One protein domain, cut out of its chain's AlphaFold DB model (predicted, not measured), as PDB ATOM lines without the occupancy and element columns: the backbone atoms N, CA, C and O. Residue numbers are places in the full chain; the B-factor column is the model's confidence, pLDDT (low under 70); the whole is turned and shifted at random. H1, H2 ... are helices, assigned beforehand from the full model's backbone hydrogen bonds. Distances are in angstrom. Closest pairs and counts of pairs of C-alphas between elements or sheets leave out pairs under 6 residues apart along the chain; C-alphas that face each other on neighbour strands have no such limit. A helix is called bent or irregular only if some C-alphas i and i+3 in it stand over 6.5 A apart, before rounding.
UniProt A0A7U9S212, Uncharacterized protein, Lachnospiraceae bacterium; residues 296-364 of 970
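AT A GLANCE: This is residues 296 to 364 of the 970 residues of an uncharacterized protein of Lachnospiraceae bacterium (UniProt A0A7U9S212). A small rounded cluster of four helices: the sharply kinked H2 packs with its first part on the first half of H1, H3 follows near both, and H4 makes the far side beyond H3. The link after H1 folds back to H2, and after H4 residues 356 to 359 run back toward H2. The printed part has 69 residues with four named helices in the order H1, H2, H3, H4 and no named strand, and its class is all helix. It is compact, with a radius of gyration of the C-alphas of 11.4 A and spans of 32 by 25 by 21 A.

IN THESE COORDINATES: H1, residues 296 to 311, begins at C-alpha (14.242, 42.915, -29.664) and is 22.6 A long. H2, residues 321 to 336, is 13.0 A from first to last C-alpha. It has a kink of 93 degrees near residue 330 and is irregular: C-alphas 331 and 334 are 8.6 A apart. H3, residues 339 to 347, is 12.6 A long. H4, residues 349 to 355, is 10.2 A long and ends at C-alpha (22.844, 38.336, -5.880).

HOW THE PARTS SIT: H1 touches H2 with residues 298 to 303 alone, at a steep tilt of 57 degrees, opposite ways; the closest C-alphas, of Lys 299 and Val 321, are 6.4 A apart. H1 and H3 only just touch, with 3 pairs of C-alphas within 8 A, through residues 298 to 305 of H1 alone; the closest, of Val 298 and Leu 342, are 7.9 A apart. Their tilt of 34.9 degrees, the same way, is shallow, only just short of steep. H2 and H3 are close but not clearly touching, with the closest C-alphas, of Leu 336 and Leu 342, 6.2 A apart. H3 and H4 are close but not clearly touching, about perpendicular at 86 degrees; the closest C-alphas, of Leu 345 and Ile 352, are 7.2 A apart. H4 is apart from H1 and H2. Every O i to N i+4 pair is within hydrogen-bond range in H1 and H3, against 8 of 12 in H2 and 2 of 3 in H4.

THE WHOLE: The two C-alphas farthest apart, of Gly 313 and Asp 364, are 32.8 A apart. The printed part has no cut and no long link; H2 to H3 and H3 to H4 are tight links. The mean pLDDT of the printed part is 89.7, and no printed residue is under 70.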
ATOM      1  N   GLU A 296      15.240  41.853 -29.498       91.19
ATOM      2  CA  GLU A 296      14.242  42.915 -29.664       91.19
ATOM      3  C   GLU A 296      12.914  42.565 -28.984       91.19
ATOM      4  O   GLU A 296      12.302  43.424 -28.352       91.19
ATOM      5  N   SER A 297      12.512  41.295 -29.008       91.38
ATOM      6  CA  SER A 297      11.350  40.793 -28.268       91.38
ATOM      7  C   SER A 297      11.551  40.924 -26.755       91.38
ATOM      8  O   SER A 297      10.606  41.248 -26.041       91.38
ATOM      9  N   VAL A 298      12.780  40.741 -26.254       93.12
ATOM     10  CA  VAL A 298      13.114  40.987 -24.838       93.12
ATOM     11  C   VAL A 298      13.009  42.471 -24.481       93.12
ATOM     12  O   VAL A 298      12.424  42.808 -23.452       93.12
ATOM     13  N   LYS A 299      13.516  43.373 -25.332       94.00
ATOM     14  CA  LYS A 299      13.340  44.822 -25.132       94.00
ATOM     15  C   LYS A 299      11.862  45.197 -25.101       94.00
ATOM     16  O   LYS A 299      11.431  45.917 -24.205       94.00
ATOM     17  N   GLU A 300      11.081  44.685 -26.050       92.81
ATOM     18  CA  GLU A 300       9.637  44.917 -26.096       92.81
ATOM     19  C   GLU A 300       8.943  44.393 -24.834       92.81
ATOM     20  O   GLU A 300       8.127  45.104 -24.253       92.81
ATOM     21  N   TYR A 301       9.317  43.207 -24.348       93.00
ATOM     22  CA  TYR A 301       8.784  42.647 -23.107       93.00
ATOM     23  C   TYR A 301       8.967  43.599 -21.916       93.00
ATOM     24  O   TYR A 301       7.994  43.936 -21.241       93.00
ATOM     25  N   PHE A 302      10.184  44.103 -21.691       92.62
ATOM     26  CA  PHE A 302      10.456  45.033 -20.590       92.62
ATOM     27  C   PHE A 302       9.818  46.414 -20.776       92.62
ATOM     28  O   PHE A 302       9.463  47.064 -19.790       92.62
ATOM     29  N   ARG A 303       9.640  46.879 -22.019       92.25
ATOM     30  CA  ARG A 303       8.891  48.116 -22.295       92.25
ATOM     31  C   ARG A 303       7.419  47.960 -21.918       92.25
ATOM     32  O   ARG A 303       6.887  48.830 -21.234       92.25
ATOM     33  N   ARG A 304       6.792  46.836 -22.288       91.06
ATOM     34  CA  ARG A 304       5.403  46.513 -21.912       91.06
ATOM     35  C   ARG A 304       5.231  46.390 -20.410       91.06
ATOM     36  O   ARG A 304       4.284  46.945 -19.864       91.06
ATOM     37  N   ASP A 305       6.167  45.722 -19.749       90.62
ATOM     38  CA  ASP A 305       6.186  45.637 -18.293       90.62
ATOM     39  C   ASP A 305       6.290  47.030 -17.645       90.62
ATOM     40  O   ASP A 305       5.490  47.392 -16.787       90.62
ATOM     41  N   SER A 306       7.197  47.877 -18.144       89.62
ATOM     42  CA  SER A 306       7.354  49.255 -17.663       89.62
ATOM     43  C   SER A 306       6.086  50.096 -17.846       89.62
ATOM     44  O   SER A 306       5.757  50.914 -16.985       89.62
ATOM     45  N   GLU A 307       5.372  49.930 -18.963       88.69
ATOM     46  CA  GLU A 307       4.076  50.575 -19.204       88.69
ATOM     47  C   GLU A 307       3.021  50.102 -18.198       88.69
ATOM     48  O   GLU A 307       2.338  50.932 -17.596       88.69
ATOM     49  N   GLU A 308       2.924  48.794 -17.978       87.06
ATOM     50  CA  GLU A 308       1.979  48.182 -17.044       87.06
ATOM     51  C   GLU A 308       2.249  48.615 -15.590       87.06
ATOM     52  O   GLU A 308       1.322  48.979 -14.861       87.06
ATOM     53  N   CYS A 309       3.519  48.656 -15.168       85.94
ATOM     54  CA  CYS A 309       3.923  49.177 -13.861       85.94
ATOM     55  C   CYS A 309       3.476  50.630 -13.679       85.94
ATOM     56  O   CYS A 309       2.863  50.958 -12.663       85.94
ATOM     57  N   ARG A 310       3.712  51.490 -14.682       86.75
ATOM     58  CA  ARG A 310       3.294  52.901 -14.638       86.75
ATOM     59  C   ARG A 310       1.777  53.047 -14.569       86.75
ATOM     60  O   ARG A 310       1.295  53.889 -13.817       86.75
ATOM     61  N   GLN A 311       1.022  52.222 -15.299       86.44
ATOM     62  CA  GLN A 311      -0.446  52.210 -15.228       86.44
ATOM     63  C   GLN A 311      -0.957  51.817 -13.833       86.44
ATOM     64  O   GLN A 311      -1.971  52.345 -13.382       86.44
ATOM     65  N   LYS A 312      -0.229  50.947 -13.124       85.25
ATOM     66  CA  LYS A 312      -0.512  50.552 -11.733       85.25
ATOM     67  C   LYS A 312       0.040  51.527 -10.681       85.25
ATOM     68  O   LYS A 312      -0.167  51.299  -9.494       85.25
ATOM     69  N   GLY A 313       0.715  52.604 -11.091       83.94
ATOM     70  CA  GLY A 313       1.317  53.593 -10.187       83.94
ATOM     71  C   GLY A 313       2.661  53.176  -9.576       83.94
ATOM     72  O   GLY A 313       3.128  53.828  -8.645       83.94
ATOM     73  N   ASN A 314       3.292  52.122 -10.099       83.88
ATOM     74  CA  ASN A 314       4.581  51.606  -9.641       83.88
ATOM     75  C   ASN A 314       5.734  52.106 -10.527       83.88
ATOM     76  O   ASN A 314       5.550  52.453 -11.697       83.88
ATOM     77  N   GLN A 315       6.950  52.121  -9.976       80.94
ATOM     78  CA  GLN A 315       8.159  52.431 -10.741       80.94
ATOM     79  C   GLN A 315       8.530  51.256 -11.658       80.94
ATOM     80  O   GLN A 315       8.307  50.098 -11.311       80.94
ATOM     81  N   ALA A 316       9.083  51.562 -12.834       82.06
ATOM     82  CA  ALA A 316       9.599  50.543 -13.742       82.06
ATOM     83  C   ALA A 316      10.769  49.788 -13.098       82.06
ATOM     84  O   ALA A 316      11.613  50.398 -12.438       82.06
ATOM     85  N   VAL A 317      10.817  48.477 -13.335       81.44
ATOM     86  CA  VAL A 317      11.835  47.572 -12.788       81.44
ATOM     87  C   VAL A 317      13.239  47.940 -13.278       81.44
ATOM     88  O   VAL A 317      14.194  47.966 -12.504       81.44
ATOM     89  N   LEU A 318      13.359  48.276 -14.566       83.88
ATOM     90  CA  LEU A 318      14.615  48.683 -15.187       83.88
ATOM     91  C   LEU A 318      14.662  50.206 -15.397       83.88
ATOM     92  O   LEU A 318      13.703  50.776 -15.924       83.88
ATOM     93  N   PRO A 319      15.779  50.875 -15.046       70.00
ATOM     94  CA  PRO A 319      15.941  52.310 -15.273       70.00
ATOM     95  C   PRO A 319      16.152  52.659 -16.757       70.00
ATOM     96  O   PRO A 319      15.586  53.643 -17.228       70.00
ATOM     97  N   ASP A 320      16.922  51.846 -17.494       88.62
ATOM     98  CA  ASP A 320      17.126  51.951 -18.947       88.62
ATOM     99  C   ASP A 320      17.087  50.549 -19.573       88.62
ATOM    100  O   ASP A 320      18.005  49.747 -19.396       88.62
ATOM    101  N   VAL A 321      15.991  50.247 -20.274       91.69
ATOM    102  CA  VAL A 321      15.756  48.931 -20.890       91.69
ATOM    103  C   VAL A 321      16.757  48.647 -22.006       91.69
ATOM    104  O   VAL A 321      17.230  47.521 -22.124       91.69
ATOM    105  N   ASP A 322      17.086  49.641 -22.829       91.75
ATOM    106  CA  ASP A 322      17.922  49.428 -24.008       91.75
ATOM    107  C   ASP A 322      19.364  49.124 -23.601       91.75
ATOM    108  O   ASP A 322      19.937  48.136 -24.062       91.75
ATOM    109  N   VAL A 323      19.922  49.908 -22.674       92.19
ATOM    110  CA  VAL A 323      21.279  49.678 -22.161       92.19
ATOM    111  C   VAL A 323      21.359  48.359 -21.393       92.19
ATOM    112  O   VAL A 323      22.276  47.569 -21.620       92.19
ATOM    113  N   TRP A 324      20.393  48.096 -20.510       94.06
ATOM    114  CA  TRP A 324      20.406  46.885 -19.690       94.06
ATOM    115  C   TRP A 324      20.292  45.620 -20.545       94.06
ATOM    116  O   TRP A 324      21.063  44.681 -20.359       94.06
ATOM    117  N   VAL A 325      19.378  45.597 -21.524       94.31
ATOM    118  CA  VAL A 325      19.211  44.425 -22.393       94.31
ATOM    119  C   VAL A 325      20.425  44.231 -23.298       94.31
ATOM    120  O   VAL A 325      20.822  43.087 -23.498       94.31
ATOM    121  N   GLU A 326      21.055  45.288 -23.823       93.06
ATOM    122  CA  GLU A 326      22.261  45.119 -24.646       93.06
ATOM    123  C   GLU A 326      23.424  44.493 -23.874       93.06
ATOM    124  O   GLU A 326      24.075  43.584 -24.388       93.06
ATOM    125  N   GLU A 327      23.683  44.933 -22.642       91.88
ATOM    126  CA  GLU A 327      24.760  44.352 -21.837       91.88
ATOM    127  C   GLU A 327      24.390  42.959 -21.316       91.88
ATOM    128  O   GLU A 327      25.166  42.013 -21.474       91.88
ATOM    129  N   GLY A 328      23.173  42.787 -20.797       91.31
ATOM    130  CA  GLY A 328      22.700  41.502 -20.291       91.31
ATOM    131  C   GLY A 328      22.635  40.413 -21.362       91.31
ATOM    132  O   GLY A 328      23.018  39.268 -21.118       91.31
ATOM    133  N   TRP A 329      22.222  40.753 -22.586       93.81
ATOM    134  CA  TRP A 329      22.110  39.794 -23.686       93.81
ATOM    135  C   TRP A 329      23.458  39.200 -24.104       93.81
ATOM    136  O   TRP A 329      23.515  38.021 -24.459       93.81
ATOM    137  N   LYS A 330      24.555  39.969 -24.028       90.12
ATOM    138  CA  LYS A 330      25.903  39.489 -24.396       90.12
ATOM    139  C   LYS A 330      26.330  38.275 -23.572       90.12
ATOM    140  O   LYS A 330      26.964  37.370 -24.110       90.12
ATOM    141  N   LEU A 331      25.986  38.256 -22.285       90.06
ATOM    142  CA  LEU A 331      26.381  37.197 -21.352       90.06
ATOM    143  C   LEU A 331      25.274  36.157 -21.129       90.06
ATOM    144  O   LEU A 331      25.574  34.977 -20.942       90.06
ATOM    145  N   ASN A 332      24.006  36.583 -21.176       93.06
ATOM    146  CA  ASN A 332      22.853  35.827 -20.679       93.06
ATOM    147  C   ASN A 332      21.735  35.612 -21.715       93.06
ATOM    148  O   ASN A 332      20.591  35.358 -21.337       93.06
ATOM    149  N   SER A 333      22.034  35.671 -23.018       90.56
ATOM    150  CA  SER A 333      21.042  35.468 -24.092       90.56
ATOM    151  C   SER A 333      20.209  34.189 -23.938       90.56
ATOM    152  O   SER A 333      18.994  34.245 -24.082       90.56
ATOM    153  N   GLU A 334      20.804  33.051 -23.569       85.75
ATOM    154  CA  GLU A 334      20.070  31.787 -23.363       85.75
ATOM    155  C   GLU A 334      19.032  31.854 -22.232       85.75
ATOM    156  O   GLU A 334      17.973  31.224 -22.308       85.75
ATOM    157  N   LEU A 335      19.342  32.598 -21.165       89.00
ATOM    158  CA  LEU A 335      18.446  32.788 -20.030       89.00
ATOM    159  C   LEU A 335      17.338  33.776 -20.397       89.00
ATOM    160  O   LEU A 335      16.170  33.487 -20.137       89.00
ATOM    161  N   LEU A 336      17.703  34.897 -21.023       91.69
ATOM    162  CA  LEU A 336      16.800  35.994 -21.379       91.69
ATOM    163  C   LEU A 336      15.884  35.663 -22.567       91.69
ATOM    164  O   LEU A 336      14.775  36.180 -22.645       91.69
ATOM    165  N   ALA A 337      16.294  34.763 -23.460       90.00
ATOM    166  CA  ALA A 337      15.478  34.317 -24.589       90.00
ATOM    167  C   ALA A 337      14.236  33.512 -24.166       90.00
ATOM    168  O   ALA A 337      13.364  33.252 -24.995       90.00
ATOM    169  N   LYS A 338      14.131  33.080 -22.902       90.25
ATOM    170  CA  LYS A 338      12.994  32.294 -22.402       90.25
ATOM    171  C   LYS A 338      11.926  33.225 -21.813       90.25
ATOM    172  O   LYS A 338      12.169  33.788 -20.744       90.25
ATOM    173  N   PRO A 339      10.721  33.331 -22.415       89.31
ATOM    174  CA  PRO A 339       9.638  34.164 -21.884       89.31
ATOM    175  C   PRO A 339       9.326  33.914 -20.405       89.31
ATOM    176  O   PRO A 339       9.086  34.852 -19.650       89.31
ATOM    177  N   LEU A 340       9.373  32.651 -19.968       87.31
ATOM    178  CA  LEU A 340       9.154  32.310 -18.564       87.31
ATOM    179  C   LEU A 340      10.210  32.929 -17.639       87.31
ATOM    180  O   LEU A 340       9.867  33.433 -16.577       87.31
ATOM    181  N   ASN A 341      11.483  32.908 -18.034       90.62
ATOM    182  CA  ASN A 341      12.545  33.483 -17.214       90.62
ATOM    183  C   ASN A 341      12.407  35.000 -17.115       90.62
ATOM    184  O   ASN A 341      12.693  35.550 -16.063       90.62
ATOM    185  N   LEU A 342      11.935  35.676 -18.168       90.44
ATOM    186  CA  LEU A 342      11.662  37.114 -18.106       90.44
ATOM    187  C   LEU A 342      10.506  37.439 -17.161       90.44
ATOM    188  O   LEU A 342      10.599  38.398 -16.398       90.44
ATOM    189  N   LYS A 343       9.444  36.621 -17.168       88.81
ATOM    190  CA  LYS A 343       8.341  36.732 -16.201       88.81
ATOM    191  C   LYS A 343       8.859  36.665 -14.768       88.81
ATOM    192  O   LYS A 343       8.605  37.576 -13.987       88.81
ATOM    193  N   LEU A 344       9.654  35.640 -14.473       89.94
ATOM    194  CA  LEU A 344      10.246  35.450 -13.152       89.94
ATOM    195  C   LEU A 344      11.241  36.561 -12.803       89.94
ATOM    196  O   LEU A 344      11.250  37.063 -11.686       89.94
ATOM    197  N   LEU A 345      12.054  36.998 -13.766       91.19
ATOM    198  CA  LEU A 345      13.017  38.074 -13.563       91.19
ATOM    199  C   LEU A 345      12.326  39.379 -13.170       91.19
ATOM    200  O   LEU A 345      12.784  40.038 -12.250       91.19
ATOM    201  N   VAL A 346      11.219  39.736 -13.822       90.06
ATOM    202  CA  VAL A 346      10.426  40.918 -13.454       90.06
ATOM    203  C   VAL A 346       9.811  40.757 -12.059       90.06
ATOM    204  O   VAL A 346       9.906  41.670 -11.242       90.06
ATOM    205  N   GLN A 347       9.213  39.599 -11.759       87.19
ATOM    206  CA  GLN A 347       8.561  39.342 -10.466       87.19
ATOM    207  C   GLN A 347       9.543  39.342  -9.279       87.19
ATOM    208  O   GLN A 347       9.181  39.762  -8.176       87.19
ATOM    209  N   HIS A 348      10.778  38.890  -9.505       91.25
ATOM    210  CA  HIS A 348      11.803  38.687  -8.475       91.25
ATOM    211  C   HIS A 348      13.037  39.578  -8.678       91.25
ATOM    212  O   HIS A 348      14.117  39.272  -8.165       91.25
ATOM    213  N   TYR A 349      12.900  40.685  -9.414       91.12
ATOM    214  CA  TYR A 349      14.036  41.499  -9.855       91.12
ATOM    215  C   TYR A 349      14.933  41.960  -8.706       91.12
ATOM    216  O   TYR A 349      16.154  41.857  -8.793       91.12
ATOM    217  N   ASP A 350      14.341  42.415  -7.602       90.31
ATOM    218  CA  ASP A 350      15.085  42.881  -6.431       90.31
ATOM    219  C   ASP A 350      15.918  41.771  -5.777       90.31
ATOM    220  O   ASP A 350      17.023  42.019  -5.304       90.31
ATOM    221  N   ALA A 351      15.403  40.541  -5.724       93.81
ATOM    222  CA  ALA A 351      16.134  39.415  -5.152       93.81
ATOM    223  C   ALA A 351      17.265  38.958  -6.078       93.81
ATOM    224  O   ALA A 351      18.376  38.699  -5.614       93.81
ATOM    225  N   ILE A 352      16.992  38.923  -7.385       93.62
ATOM    226  CA  ILE A 352      17.960  38.537  -8.412       93.62
ATOM    227  C   ILE A 352      19.091  39.562  -8.489       93.62
ATOM    228  O   ILE A 352      20.247  39.186  -8.345       93.62
ATOM    229  N   SER A 353      18.778  40.851  -8.620       91.12
ATOM    230  CA  SER A 353      19.772  41.928  -8.759       91.12
ATOM    231  C   SER A 353      20.662  42.134  -7.527       91.12
ATOM    232  O   SER A 353      21.750  42.693  -7.647       91.12
ATOM    233  N   ARG A 354      20.243  41.670  -6.339       93.62
ATOM    234  CA  ARG A 354      21.089  41.665  -5.130       93.62
ATOM    235  C   ARG A 354      22.172  40.590  -5.150       93.62
ATOM    236  O   ARG A 354      23.175  40.757  -4.463       93.62
ATOM    237  N   GLN A 355      21.941  39.489  -5.860       93.94
ATOM    238  CA  GLN A 355      22.844  38.336  -5.880       93.94
ATOM    239  C   GLN A 355      23.597  38.207  -7.201       93.94
ATOM    240  O   GLN A 355      24.725  37.727  -7.189       93.94
ATOM    241  N   ILE A 356      22.982  38.639  -8.307       92.06
ATOM    242  CA  ILE A 356      23.527  38.519  -9.655       92.06
ATOM    243  C   ILE A 356      23.392  39.838 -10.418       92.06
ATOM    244  O   ILE A 356      22.283  40.345 -10.616       92.06
ATOM    245  N   ASP A 357      24.503  40.338 -10.957       91.88
ATOM    246  CA  ASP A 357      24.486  41.419 -11.951       91.88
ATOM    247  C   ASP A 357      24.486  40.841 -13.374       91.88
ATOM    248  O   ASP A 357      25.532  40.637 -13.994       91.88
ATOM    249  N   LEU A 358      23.292  40.606 -13.928       91.88
ATOM    250  CA  LEU A 358      23.125  40.006 -15.261       91.88
ATOM    251  C   LEU A 358      23.801  40.792 -16.400       91.88
ATOM    252  O   LEU A 358      23.987  40.227 -17.477       91.88
ATOM    253  N   CYS A 359      24.188  42.055 -16.190       91.69
ATOM    254  CA  CYS A 359      24.932  42.848 -17.171       91.69
ATOM    255  C   CYS A 359      26.450  42.625 -17.108       91.69
ATOM    256  O   CYS A 359      27.165  43.049 -18.015       91.69
ATOM    257  N   ARG A 360      26.968  42.000 -16.045       91.25
ATOM    258  CA  ARG A 360      28.413  41.847 -15.798       91.25
ATOM    259  C   ARG A 360      28.866  40.409 -15.638       91.25
ATOM    260  O   ARG A 360      30.036  40.121 -15.882       91.25
ATOM    261  N   GLU A 361      27.966  39.508 -15.268       92.19
ATOM    262  CA  GLU A 361      28.279  38.095 -15.089       92.19
ATOM    263  C   GLU A 361      27.245  37.177 -15.740       92.19
ATOM    264  O   GLU A 361      26.087  37.533 -15.965       92.19
ATOM    265  N   LYS A 362      27.698  35.970 -16.085       88.94
ATOM    266  CA  LYS A 362      26.851  34.934 -16.667       88.94
ATOM    267  C   LYS A 362      26.148  34.168 -15.551       88.94
ATOM    268  O   LYS A 362      26.810  33.583 -14.700       88.94
ATOM    269  N   ALA A 363      24.825  34.114 -15.608       88.62
ATOM    270  CA  ALA A 363      23.993  33.354 -14.697       88.62
ATOM    271  C   ALA A 363      23.661  31.982 -15.281       88.62
ATOM    272  O   ALA A 363      23.211  31.850 -16.424       88.62
ATOM    273  N   ASP A 364      23.837  30.943 -14.474       84.75
ATOM    274  CA  ASP A 364      23.279  29.640 -14.783       84.75
ATOM    275  C   ASP A 364      21.819  29.552 -14.312       84.75
ATOM    276  O   ASP A 364      21.399  30.181 -13.341       84.75
TER     277      ASP A 364